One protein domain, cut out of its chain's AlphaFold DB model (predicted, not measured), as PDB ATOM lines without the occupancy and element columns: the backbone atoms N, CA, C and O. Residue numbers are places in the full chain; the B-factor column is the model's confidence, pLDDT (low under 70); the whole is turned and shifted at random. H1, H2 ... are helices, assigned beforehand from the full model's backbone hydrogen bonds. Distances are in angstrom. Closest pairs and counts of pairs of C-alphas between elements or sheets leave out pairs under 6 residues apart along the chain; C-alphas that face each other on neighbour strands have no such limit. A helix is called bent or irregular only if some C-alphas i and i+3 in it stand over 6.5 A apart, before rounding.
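AT A GLANCE: This is residues 331 to 351 and 365 to 439 of the 461 residues of an uncharacterized protein of Mytilus coruscus (UniProt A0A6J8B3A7). Two helices, H3 and H4, run side by side in opposite directions, and the long H1 crosses the end of H4 at nearly a right angle. The short H2 lies apart from the other helices, and residues 421 to 439, which include H5, stick out as an arm along the longest axis. The printed part has 96 residues with five named helices, H1 to H5 in that order, and no named strand: all helix. It is loose, with a radius of gyration of the C-alphas of 16.0 A, and spans 46 by 31 by 30 A.

IN THESE COORDINATES: Find C-alpha 331 at (176.655, 172.306, 232.033); from there H1 runs 25.8 A to residue 348. After the cut, H2 takes residues 371 to 377, 10.0 A. H3, residues 383 to 395, is 19.5 A long, and H4, residues 402 to 416, is 20.8 A. H5, residues 427 to 439, runs 17.6 A to C-alpha 439 at (199.850, 212.447, 223.273). H3 and H5 are irregular: C-alphas 384 and 387, and C-alphas 434 and 437, are each 7.3 A apart.

HOW THE PARTS SIT: Look at Ala 340 and Val 416, whose C-alphas are the closest of H1 and H4 at 6.4 A; these helices only just touch, with 3 pairs of C-alphas within 8 A, about perpendicular at 82 degrees. H3 and H4 form a helical hairpin at a shallow tilt of 30 degrees, opposite ways; they only just touch, also with 3 pairs, the closest C-alphas being those of Leu 392 and Phe 408, 6.9 A. H1 and H3 are apart, and H2 and H5 touch no helix. Every O i to N i+4 pair is within hydrogen-bond range in H1, H2 and H4, against 7 of 9 in H3 and in H5.

THE WHOLE: The C-alphas of Glu 331 and Lys 438 are the two farthest apart, 47.6 A. Residues 352 to 364 are not printed; C-alphas 351 and 365 are 23.9 A apart across the cut. Of the links printed whole, H2 to H3 is tight, and H3 to H4 and H4 to H5 are short. The model's pLDDT is under 70 at residues 349 to 351 and 418 to 425.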
ATOM      1  N   GLU A 331     175.644 172.004 233.053       85.69
ATOM      2  CA  GLU A 331     176.655 172.306 232.033       85.69
ATOM      3  C   GLU A 331     177.267 173.695 232.240       85.69
ATOM      4  O   GLU A 331     178.486 173.826 232.374       85.69
ATOM      5  N   HIS A 332     176.430 174.732 232.381       79.88
ATOM      6  CA  HIS A 332     176.899 176.089 232.666       79.88
ATOM      7  C   HIS A 332     177.663 176.158 233.988       79.88
ATOM      8  O   HIS A 332     178.688 176.832 234.082       79.88
ATOM      9  N   ARG A 333     177.223 175.421 235.013       85.06
ATOM     10  CA  ARG A 333     177.951 175.325 236.284       85.06
ATOM     11  C   ARG A 333     179.338 174.704 236.093       85.06
ATOM     12  O   ARG A 333     180.281 175.146 236.748       85.06
ATOM     13  N   GLY A 334     179.463 173.703 235.222       87.69
ATOM     14  CA  GLY A 334     180.741 173.104 234.836       87.69
ATOM     15  C   GLY A 334     181.686 174.124 234.203       87.69
ATOM     16  O   GLY A 334     182.816 174.279 234.666       87.69
ATOM     17  N   ILE A 335     181.189 174.894 233.232       86.12
ATOM     18  CA  ILE A 335     181.952 175.960 232.563       86.12
ATOM     19  C   ILE A 335     182.433 177.005 233.578       86.12
ATOM     20  O   ILE A 335     183.625 177.295 233.645       86.12
ATOM     21  N   LEU A 336     181.539 177.520 234.431       83.19
ATOM     22  CA  LEU A 336     181.886 178.537 235.434       83.19
ATOM     23  C   LEU A 336     182.941 178.040 236.434       83.19
ATOM     24  O   LEU A 336     183.793 178.817 236.870       83.19
ATOM     25  N   LYS A 337     182.898 176.752 236.800       85.81
ATOM     26  CA  LYS A 337     183.923 176.129 237.648       85.81
ATOM     27  C   LYS A 337     185.269 176.042 236.934       85.81
ATOM     28  O   LYS A 337     186.269 176.381 237.558       85.81
ATOM     29  N   SER A 338     185.289 175.634 235.663       87.31
ATOM     30  CA  SER A 338     186.517 175.600 234.855       87.31
ATOM     31  C   SER A 338     187.157 176.983 234.787       87.31
ATOM     32  O   SER A 338     188.312 177.146 235.153       87.31
ATOM     33  N   GLN A 339     186.363 178.004 234.467       86.44
ATOM     34  CA  GLN A 339     186.805 179.399 234.398       86.44
ATOM     35  C   GLN A 339     187.399 179.913 235.720       86.44
ATOM     36  O   GLN A 339     188.416 180.608 235.742       86.44
ATOM     37  N   ALA A 340     186.775 179.573 236.853       85.12
ATOM     38  CA  ALA A 340     187.312 179.916 238.169       85.12
ATOM     39  C   ALA A 340     188.635 179.185 238.461       85.12
ATOM     40  O   ALA A 340     189.520 179.747 239.110       85.12
ATOM     41  N   TRP A 341     188.770 177.948 237.980       87.81
ATOM     42  CA  TRP A 341     189.972 177.139 238.136       87.81
ATOM     43  C   TRP A 341     191.132 177.661 237.278       87.81
ATOM     44  O   TRP A 341     192.240 177.807 237.791       87.81
ATOM     45  N   ASP A 342     190.862 178.061 236.034       86.69
ATOM     46  CA  ASP A 342     191.839 178.697 235.143       86.69
ATOM     47  C   ASP A 342     192.390 179.991 235.759       86.69
ATOM     48  O   ASP A 342     193.602 180.196 235.826       86.69
ATOM     49  N   PHE A 343     191.508 180.834 236.313       86.62
ATOM     50  CA  PHE A 343     191.917 182.041 237.037       86.62
ATOM     51  C   PHE A 343     192.801 181.724 238.247       86.62
ATOM     52  O   PHE A 343     193.815 182.386 238.473       86.62
ATOM     53  N   PHE A 344     192.430 180.711 239.032       84.69
ATOM     54  CA  PHE A 344     193.203 180.297 240.197       84.69
ATOM     55  C   PHE A 344     194.598 179.783 239.812       84.69
ATOM     56  O   PHE A 344     195.585 180.167 240.441       84.69
ATOM     57  N   ASN A 345     194.700 178.972 238.758       85.00
ATOM     58  CA  ASN A 345     195.976 178.445 238.275       85.00
ATOM     59  C   ASN A 345     196.901 179.548 237.757       85.00
ATOM     60  O   ASN A 345     198.075 179.567 238.121       85.00
ATOM     61  N   ASN A 346     196.358 180.508 237.004       82.75
ATOM     62  CA  ASN A 346     197.118 181.657 236.508       82.75
ATOM     63  C   ASN A 346     197.683 182.534 237.639       82.75
ATOM     64  O   ASN A 346     198.685 183.213 237.442       82.75
ATOM     65  N   ILE A 347     197.052 182.544 238.821       80.06
ATOM     66  CA  ILE A 347     197.563 183.255 240.005       80.06
ATOM     67  C   ILE A 347     198.604 182.427 240.757       80.06
ATOM     68  O   ILE A 347     199.561 182.982 241.291       80.06
ATOM     69  N   LYS A 348     198.383 181.112 240.871       74.56
ATOM     70  CA  LYS A 348     199.221 180.223 241.681       74.56
ATOM     71  C   LYS A 348     200.581 179.949 241.040       74.56
ATOM     72  O   LYS A 348     201.508 179.586 241.758       74.56
ATOM     73  N   GLN A 349     200.692 180.083 239.721       67.75
ATOM     74  CA  GLN A 349     201.941 179.855 239.008       67.75
ATOM     75  C   GLN A 349     203.034 180.772 239.577       67.75
ATOM     76  O   GLN A 349     202.974 181.991 239.423       67.75
ATOM     77  N   GLU A 350     204.004 180.187 240.288       61.22
ATOM     78  CA  GLU A 350     205.156 180.918 240.814       61.22
ATOM     79  C   GLU A 350     205.850 181.603 239.635       61.22
ATOM     80  O   GLU A 350     206.349 180.941 238.724       61.22
ATOM     81  N   CYS A 351     205.812 182.937 239.603       58.56
ATOM     82  CA  CYS A 351     206.392 183.725 238.521       58.56
ATOM     83  C   CYS A 351     207.922 183.754 238.640       58.56
ATOM     84  O   CYS A 351     208.515 184.798 238.896       58.56
ATOM     85  N   GLU A 365     198.191 192.992 218.801       88.50
ATOM     86  CA  GLU A 365     198.755 194.326 218.555       88.50
ATOM     87  C   GLU A 365     197.679 195.417 218.445       88.50
ATOM     88  O   GLU A 365     197.929 196.569 218.798       88.50
ATOM     89  N   SER A 366     196.470 195.056 218.001       84.06
ATOM     90  CA  SER A 366     195.300 195.952 217.961       84.06
ATOM     91  C   SER A 366     194.599 196.094 219.321       84.06
ATOM     92  O   SER A 366     193.551 196.730 219.429       84.06
ATOM     93  N   GLN A 367     195.162 195.498 220.378       86.56
ATOM     94  CA  GLN A 367     194.739 195.652 221.768       86.56
ATOM     95  C   GLN A 367     193.226 195.492 221.977       86.56
ATOM     96  O   GLN A 367     192.670 194.422 221.752       86.56
ATOM     97  N   SER A 368     192.532 196.551 222.408       81.94
ATOM     98  CA  SER A 368     191.105 196.506 222.745       81.94
ATOM     99  C   SER A 368     190.177 196.201 221.559       81.94
ATOM    100  O   SER A 368     189.016 195.842 221.773       81.94
ATOM    101  N   GLU A 369     190.671 196.280 220.325       83.25
ATOM    102  CA  GLU A 369     189.934 195.881 219.124       83.25
ATOM    103  C   GLU A 369     190.104 194.386 218.811       83.25
ATOM    104  O   GLU A 369     189.218 193.783 218.207       83.25
ATOM    105  N   SER A 370     191.185 193.760 219.289       87.50
ATOM    106  CA  SER A 370     191.471 192.335 219.099       87.50
ATOM    107  C   SER A 370     190.664 191.462 220.068       87.50
ATOM    108  O   SER A 370     190.583 191.714 221.278       87.50
ATOM    109  N   ILE A 371     190.054 190.404 219.530       86.50
ATOM    110  CA  ILE A 371     189.334 189.401 220.324       86.50
ATOM    111  C   ILE A 371     190.343 188.547 221.091       86.50
ATOM    112  O   ILE A 371     190.128 188.243 222.263       86.50
ATOM    113  N   GLU A 372     191.467 188.225 220.461       88.00
ATOM    114  CA  GLU A 372     192.574 187.462 221.022       88.00
ATOM    115  C   GLU A 372     193.168 188.196 222.224       88.00
ATOM    116  O   GLU A 372     193.323 187.602 223.286       88.00
ATOM    117  N   TRP A 373     193.385 189.511 222.125       89.12
ATOM    118  CA  TRP A 373     193.868 190.320 223.247       89.12
ATOM    119  C   TRP A 373     192.883 190.307 224.427       89.12
ATOM    120  O   TRP A 373     193.291 190.188 225.587       89.12
ATOM    121  N   LYS A 374     191.569 190.372 224.161       85.69
ATOM    122  CA  LYS A 374     190.532 190.243 225.204       85.69
ATOM    123  C   LYS A 374     190.540 188.853 225.837       85.69
ATOM    124  O   LYS A 374     190.486 188.752 227.062       85.69
ATOM    125  N   ALA A 375     190.632 187.805 225.022       84.44
ATOM    126  CA  ALA A 375     190.653 186.418 225.471       84.44
ATOM    127  C   ALA A 375     191.903 186.111 226.307       84.44
ATOM    128  O   ALA A 375     191.786 185.543 227.389       84.44
ATOM    129  N   SER A 376     193.087 186.555 225.874       84.94
ATOM    130  CA  SER A 376     194.348 186.348 226.594       84.94
ATOM    131  C   SER A 376     194.404 187.076 227.937       84.94
ATOM    132  O   SER A 376     195.046 186.599 228.872       84.94
ATOM    133  N   ARG A 377     193.712 188.216 228.064       85.62
ATOM    134  CA  ARG A 377     193.561 188.943 229.336       85.62
ATOM    135  C   ARG A 377     192.546 188.306 230.277       85.62
ATOM    136  O   ARG A 377     192.587 188.572 231.483       85.62
ATOM    137  N   TRP A 378     191.623 187.512 229.745       81.62
ATOM    138  CA  TRP A 378     190.608 186.840 230.541       81.62
ATOM    139  C   TRP A 378     191.286 185.843 231.493       81.62
ATOM    140  O   TRP A 378     192.245 185.163 231.139       81.62
ATOM    141  N   PHE A 379     190.823 185.806 232.743       84.12
ATOM    142  CA  PHE A 379     191.364 184.959 233.811       84.12
ATOM    143  C   PHE A 379     192.804 185.304 234.220       84.12
ATOM    144  O   PHE A 379     193.483 184.474 234.823       84.12
ATOM    145  N   ARG A 380     193.264 186.537 233.969       84.75
ATOM    146  CA  ARG A 380     194.570 187.035 234.431       84.75
ATOM    147  C   ARG A 380     194.442 188.340 235.210       84.75
ATOM    148  O   ARG A 380     193.525 189.136 235.009       84.75
ATOM    149  N   ILE A 381     195.390 188.580 236.115       86.12
ATOM    150  CA  ILE A 381     195.552 189.890 236.754       86.12
ATOM    151  C   ILE A 381     196.372 190.765 235.806       86.12
ATOM    152  O   ILE A 381     197.493 190.422 235.449       86.12
ATOM    153  N   THR A 382     195.814 191.904 235.401       87.38
ATOM    154  CA  THR A 382     196.476 192.860 234.501       87.38
ATOM    155  C   THR A 382     197.028 194.033 235.300       87.38
ATOM    156  O   THR A 382     196.582 194.283 236.422       87.38
ATOM    157  N   ALA A 383     197.935 194.822 234.719       88.44
ATOM    158  CA  ALA A 383     198.461 196.026 235.368       88.44
ATOM    159  C   ALA A 383     197.339 196.966 235.864       88.44
ATOM    160  O   ALA A 383     197.369 197.436 237.003       88.44
ATOM    161  N   SER A 384     196.283 197.146 235.060       86.69
ATOM    162  CA  SER A 384     195.107 197.954 235.417       86.69
ATOM    163  C   SER A 384     194.323 197.429 236.627       86.69
ATOM    164  O   SER A 384     193.690 198.211 237.338       86.69
ATOM    165  N   THR A 385     194.351 196.119 236.895       87.06
ATOM    166  CA  THR A 385     193.586 195.493 237.989       87.06
ATOM    167  C   THR A 385     194.447 195.085 239.187       87.06
ATOM    168  O   THR A 385     193.905 194.882 240.277       87.06
ATOM    169  N   ALA A 386     195.775 195.057 239.045       88.88
ATOM    170  CA  ALA A 386     196.725 194.600 240.059       88.88
ATOM    171  C   ALA A 386     196.588 195.331 241.404       88.88
ATOM    172  O   ALA A 386     196.516 194.698 242.459       88.88
ATOM    173  N   LYS A 387     196.456 196.666 241.392       90.75
ATOM    174  CA  LYS A 387     196.254 197.452 242.625       90.75
ATOM    175  C   LYS A 387     194.993 197.017 243.375       90.75
ATOM    176  O   LYS A 387     195.001 196.912 244.604       90.75
ATOM    177  N   ARG A 388     193.903 196.767 242.642       88.94
ATOM    178  CA  ARG A 388     192.629 196.324 243.218       88.94
ATOM    179  C   ARG A 388     192.758 194.916 243.794       88.94
ATOM    180  O   ARG A 388     192.329 194.713 244.927       88.94
ATOM    181  N   ALA A 389     193.403 194.000 243.073       87.88
ATOM    182  CA  ALA A 389     193.693 192.649 243.550       87.88
ATOM    183  C   ALA A 389     194.509 192.663 244.855       87.88
ATOM    184  O   ALA A 389     194.100 192.057 245.842       87.88
ATOM    185  N   ASN A 390     195.597 193.437 244.907       88.88
ATOM    186  CA  ASN A 390     196.437 193.567 246.102       88.88
ATOM    187  C   ASN A 390     195.672 194.178 247.291       88.88
ATOM    188  O   ASN A 390     195.761 193.709 248.424       88.88
ATOM    189  N   THR A 391     194.863 195.211 247.037       89.81
ATOM    190  CA  THR A 391     194.028 195.833 248.078       89.81
ATOM    191  C   THR A 391     193.055 194.819 248.679       89.81
ATOM    192  O   THR A 391     192.913 194.749 249.897       89.81
ATOM    193  N   LEU A 392     192.414 194.009 247.833       88.94
ATOM    194  CA  LEU A 392     191.523 192.935 248.264       88.94
ATOM    195  C   LEU A 392     192.281 191.851 249.042       88.94
ATOM    196  O   LEU A 392     191.824 191.453 250.108       88.94
ATOM    197  N   GLY A 393     193.461 191.437 248.579       86.12
ATOM    198  CA  GLY A 393     194.315 190.491 249.302       86.12
ATOM    199  C   GLY A 393     194.678 190.976 250.709       86.12
ATOM    200  O   GLY A 393     194.607 190.214 251.668       86.12
ATOM    201  N   ASN A 394     194.972 192.268 250.876       87.44
ATOM    202  CA  ASN A 394     195.237 192.838 252.200       87.44
ATOM    203  C   ASN A 394     194.005 192.833 253.116       87.44
ATOM    204  O   ASN A 394     194.161 192.662 254.322       87.44
ATOM    205  N   LEU A 395     192.791 192.962 252.570       87.06
ATOM    206  CA  LEU A 395     191.559 192.872 253.363       87.06
ATOM    207  C   LEU A 395     191.322 191.469 253.938       87.06
ATOM    208  O   LEU A 395     190.639 191.359 254.951       87.06
ATOM    209  N   LEU A 396     191.900 190.419 253.343       83.38
ATOM    210  CA  LEU A 396     191.825 189.051 253.875       83.38
ATOM    211  C   LEU A 396     192.661 188.853 255.146       83.38
ATOM    212  O   LEU A 396     192.457 187.877 255.859       83.38
ATOM    213  N   LYS A 397     193.578 189.778 255.463       86.25
ATOM    214  CA  LYS A 397     194.365 189.748 256.709       86.25
ATOM    215  C   LYS A 397     193.555 190.201 257.931       86.25
ATOM    216  O   LYS A 397     194.062 190.174 259.046       86.25
ATOM    217  N   SER A 398     192.327 190.679 257.732       84.44
ATOM    218  CA  SER A 398     191.412 191.153 258.773       84.44
ATOM    219  C   SER A 398     190.103 190.351 258.744       84.44
ATOM    220  O   SER A 398     189.796 189.736 257.722       84.44
ATOM    221  N   PRO A 399     189.295 190.370 259.822       86.00
ATOM    222  CA  PRO A 399     187.988 189.723 259.823       86.00
ATOM    223  C   PRO A 399     187.114 190.216 258.663       86.00
ATOM    224  O   PRO A 399     186.956 191.421 258.442       86.00
ATOM    225  N   LEU A 400     186.550 189.273 257.910       85.12
ATOM    226  CA  LEU A 400     185.683 189.562 256.773       85.12
ATOM    227  C   LEU A 400     184.369 190.187 257.254       85.12
ATOM    228  O   LEU A 400     183.655 189.620 258.073       85.12
ATOM    229  N   THR A 401     184.044 191.356 256.708       87.69
ATOM    230  CA  THR A 401     182.737 192.007 256.877       87.69
ATOM    231  C   THR A 401     181.892 191.813 255.619       87.69
ATOM    232  O   THR A 401     182.443 191.601 254.535       87.69
ATOM    233  N   ASP A 402     180.571 191.991 255.711       80.94
ATOM    234  CA  ASP A 402     179.671 191.958 254.544       80.94
ATOM    235  C   ASP A 402     180.098 192.934 253.440       80.94
ATOM    236  O   ASP A 402     179.994 192.648 252.246       80.94
ATOM    237  N   ALA A 403     180.624 194.099 253.827       80.19
ATOM    238  CA  ALA A 403     181.137 195.088 252.887       80.19
ATOM    239  C   ALA A 403     182.389 194.582 252.154       80.19
ATOM    240  O   ALA A 403     182.528 194.805 250.949       80.19
ATOM    241  N   SER A 404     183.290 193.893 252.859       83.12
ATOM    242  CA  SER A 404     184.455 193.246 252.252       83.12
ATOM    243  C   SER A 404     184.015 192.141 251.292       83.12
ATOM    244  O   SER A 404     184.459 192.131 250.146       83.12
ATOM    245  N   LEU A 405     183.080 191.277 251.708       83.56
ATOM    246  CA  LEU A 405     182.558 190.174 250.895       83.56
ATOM    247  C   LEU A 405     181.976 190.667 249.561       83.56
ATOM    248  O   LEU A 405     182.323 190.147 248.501       83.56
ATOM    249  N   ARG A 406     181.176 191.741 249.589       83.38
ATOM    250  CA  ARG A 406     180.621 192.364 248.375       83.38
ATOM    251  C   ARG A 406     181.706 192.860 247.416       83.38
ATOM    252  O   ARG A 406     181.547 192.750 246.203       83.38
ATOM    253  N   LYS A 407     182.819 193.396 247.933       85.44
ATOM    254  CA  LYS A 407     183.947 193.851 247.100       85.44
ATOM    255  C   LYS A 407     184.672 192.683 246.429       85.44
ATOM    256  O   LYS A 407     185.046 192.820 245.263       85.44
ATOM    257  N   PHE A 408     184.838 191.559 247.132       85.50
ATOM    258  CA  PHE A 408     185.399 190.331 246.559       85.50
ATOM    259  C   PHE A 408     184.498 189.764 245.469       85.50
ATOM    260  O   PHE A 408     184.966 189.543 244.356       85.50
ATOM    261  N   GLN A 409     183.203 189.612 245.760       83.50
ATOM    262  CA  GLN A 409     182.213 189.140 244.792       83.50
ATOM    263  C   GLN A 409     182.227 190.008 243.533       83.50
ATOM    264  O   GLN A 409     182.397 189.487 242.439       83.50
ATOM    265  N   ALA A 410     182.167 191.335 243.680       83.38
ATOM    266  CA  ALA A 410     182.198 192.249 242.540       83.38
ATOM    267  C   ALA A 410     183.474 192.119 241.692       83.38
ATOM    268  O   ALA A 410     183.405 192.235 240.473       83.38
ATOM    269  N   TYR A 411     184.633 191.899 242.321       85.50
ATOM    270  CA  TYR A 411     185.899 191.724 241.605       85.50
ATOM    271  C   TYR A 411     185.972 190.385 240.865       85.50
ATOM    272  O   TYR A 411     186.356 190.351 239.699       85.50
ATOM    273  N   ILE A 412     185.581 189.288 241.514       81.50
ATOM    274  CA  ILE A 412     185.543 187.962 240.884       81.50
ATOM    275  C   ILE A 412     184.544 187.973 239.726       81.50
ATOM    276  O   ILE A 412     184.882 187.541 238.628       81.50
ATOM    277  N   SER A 413     183.362 188.565 239.917       79.19
ATOM    278  CA  SER A 413     182.354 188.659 238.862       79.19
ATOM    279  C   SER A 413     182.800 189.470 237.653       79.19
ATOM    280  O   SER A 413     182.486 189.083 236.530       79.19
ATOM    281  N   SER A 414     183.547 190.561 237.848       78.75
ATOM    282  CA  SER A 414     184.103 191.315 236.719       78.75
ATOM    283  C   SER A 414     185.241 190.571 236.020       78.75
ATOM    284  O   SER A 414     185.369 190.669 234.810       78.75
ATOM    285  N   THR A 415     186.070 189.841 236.770       78.81
ATOM    286  CA  THR A 415     187.327 189.262 236.256       78.81
ATOM    287  C   THR A 415     187.132 187.884 235.622       78.81
ATOM    288  O   THR A 415     187.789 187.559 234.639       78.81
ATOM    289  N   VAL A 416     186.237 187.069 236.185       79.38
ATOM    290  CA  VAL A 416     185.976 185.693 235.736       79.38
ATOM    291  C   VAL A 416     184.784 185.655 234.788       79.38
ATOM    292  O   VAL A 416     184.851 185.020 233.747       79.38
ATOM    293  N   TRP A 417     183.701 186.365 235.096       73.31
ATOM    294  CA  TRP A 417     182.448 186.227 234.338       73.31
ATOM    295  C   TRP A 417     182.156 187.403 233.406       73.31
ATOM    296  O   TRP A 417     181.148 187.386 232.708       73.31
ATOM    297  N   ASN A 418     183.008 188.433 233.407       69.44
ATOM    298  CA  ASN A 418     182.861 189.648 232.605       69.44
ATOM    299  C   ASN A 418     181.474 190.331 232.730       69.44
ATOM    300  O   ASN A 418     181.040 191.079 231.856       69.44
ATOM    301  N   ILE A 419     180.770 190.105 233.851       60.94
ATOM    302  CA  ILE A 419     179.372 190.538 234.061       60.94
ATOM    303  C   ILE A 419     179.254 192.074 234.112       60.94
ATOM    304  O   ILE A 419     178.181 192.637 233.917       60.94
ATOM    305  N   SER A 420     180.359 192.780 234.357       51.31
ATOM    306  CA  SER A 420     180.403 194.245 234.381       51.31
ATOM    307  C   SER A 420     180.585 194.898 233.008       51.31
ATOM    308  O   SER A 420     180.644 196.121 232.948       51.31
ATOM    309  N   SER A 421     180.695 194.133 231.918       48.53
ATOM    310  CA  SER A 421     181.017 194.655 230.583       48.53
ATOM    311  C   SER A 421     179.805 195.172 229.796       48.53
ATOM    312  O   SER A 421     179.759 195.048 228.573       48.53
ATOM    313  N   PHE A 422     178.844 195.820 230.457       48.56
ATOM    314  CA  PHE A 422     178.118 196.873 229.749       48.56
ATOM    315  C   PHE A 422     179.059 198.073 229.709       48.56
ATOM    316  O   PHE A 422     179.228 198.787 230.696       48.56
ATOM    317  N   MET A 423     179.765 198.193 228.586       53.94
ATOM    318  CA  MET A 423     180.845 199.145 228.357       53.94
ATOM    319  C   MET A 423     180.270 200.564 228.260       53.94
ATOM    320  O   MET A 423     180.071 201.115 227.182       53.94
ATOM    321  N   TYR A 424     179.941 201.147 229.412       59.31
ATOM    322  CA  TYR A 424     179.660 202.569 229.507       59.31
ATOM    323  C   TYR A 424     180.958 203.324 229.231       59.31
ATOM    324  O   TYR A 424     181.921 203.213 229.991       59.31
ATOM    325  N   THR A 425     180.974 204.081 228.139       69.75
ATOM    326  CA  THR A 425     182.094 204.951 227.783       69.75
ATOM    327  C   THR A 425     181.689 206.376 228.128       69.75
ATOM    328  O   THR A 425     180.763 206.918 227.528       69.75
ATOM    329  N   SER A 426     182.314 206.966 229.151       76.88
ATOM    330  CA  SER A 426     182.037 208.360 229.510       76.88
ATOM    331  C   SER A 426     182.628 209.323 228.469       76.88
ATOM    332  O   SER A 426     183.572 208.950 227.768       76.88
ATOM    333  N   PRO A 427     182.151 210.581 228.398       81.06
ATOM    334  CA  PRO A 427     182.774 211.606 227.557       81.06
ATOM    335  C   PRO A 427     184.276 211.786 227.828       81.06
ATOM    336  O   PRO A 427     185.058 211.923 226.895       81.06
ATOM    337  N   ASP A 428     184.700 211.698 229.093       79.38
ATOM    338  CA  ASP A 428     186.119 211.796 229.463       79.38
ATOM    339  C   ASP A 428     186.941 210.594 228.967       79.38
ATOM    340  O   ASP A 428     188.096 210.745 228.573       79.38
ATOM    341  N   MET A 429     186.353 209.390 228.976       79.31
ATOM    342  CA  MET A 429     186.996 208.194 228.425       79.31
ATOM    343  C   MET A 429     187.144 208.294 226.906       79.31
ATOM    344  O   MET A 429     188.205 207.953 226.394       79.31
ATOM    345  N   LEU A 430     186.113 208.786 226.205       84.44
ATOM    346  CA  LEU A 430     186.177 209.045 224.762       84.44
ATOM    347  C   LEU A 430     187.280 210.050 224.436       84.44
ATOM    348  O   LEU A 430     188.127 209.765 223.598       84.44
ATOM    349  N   TYR A 431     187.339 211.165 225.172       90.38
ATOM    350  CA  TYR A 431     188.406 212.150 225.016       90.38
ATOM    351  C   TYR A 431     189.797 211.523 225.185       90.38
ATOM    352  O   TYR A 431     190.704 211.818 224.408       90.38
ATOM    353  N   GLY A 432     189.970 210.650 226.183       90.25
ATOM    354  CA  GLY A 432     191.219 209.921 226.400       90.25
ATOM    355  C   GLY A 432     191.612 209.049 225.206       90.25
ATOM    356  O   GLY A 432     192.745 209.151 224.746       90.25
ATOM    357  N   ILE A 433     190.670 208.258 224.682       85.50
ATOM    358  CA  ILE A 433     190.880 207.379 223.520       85.50
ATOM    359  C   ILE A 433     191.235 208.202 222.272       85.50
ATOM    360  O   ILE A 433     192.208 207.905 221.590       85.50
ATOM    361  N   GLU A 434     190.491 209.275 221.997       91.12
ATOM    362  CA  GLU A 434     190.681 210.116 220.806       91.12
ATOM    363  C   GLU A 434     192.006 210.898 220.816       91.12
ATOM    364  O   GLU A 434     192.547 211.218 219.758       91.12
ATOM    365  N   ASN A 435     192.540 211.224 221.998       94.12
ATOM    366  CA  ASN A 435     193.755 212.035 222.135       94.12
ATOM    367  C   ASN A 435     195.017 211.218 222.459       94.12
ATOM    368  O   ASN A 435     196.104 211.802 222.520       94.12
ATOM    369  N   GLU A 436     194.911 209.902 222.657       90.88
ATOM    370  CA  GLU A 436     196.047 209.046 223.024       90.88
ATOM    371  C   GLU A 436     197.150 209.060 221.954       90.88
ATOM    372  O   GLU A 436     198.321 209.266 222.282       90.88
ATOM    373  N   ASP A 437     196.786 208.942 220.672       89.31
ATOM    374  CA  ASP A 437     197.751 208.971 219.565       89.31
ATOM    375  C   ASP A 437     198.512 210.303 219.502       89.31
ATOM    376  O   ASP A 437     199.736 210.321 219.372       89.31
ATOM    377  N   LYS A 438     197.807 211.425 219.692       93.69
ATOM    378  CA  LYS A 438     198.424 212.758 219.730       93.69
ATOM    379  C   LYS A 438     199.391 212.897 220.908       93.69
ATOM    380  O   LYS A 438     200.495 213.415 220.743       93.69
ATOM    381  N   ALA A 439     198.995 212.424 222.089       92.94
ATOM    382  CA  ALA A 439     199.850 212.447 223.273       92.94
ATOM    383  C   ALA A 439     201.114 211.592 223.078       92.94
ATOM    384  O   ALA A 439     202.204 212.002 223.487       92.94
TER     385      ALA A 439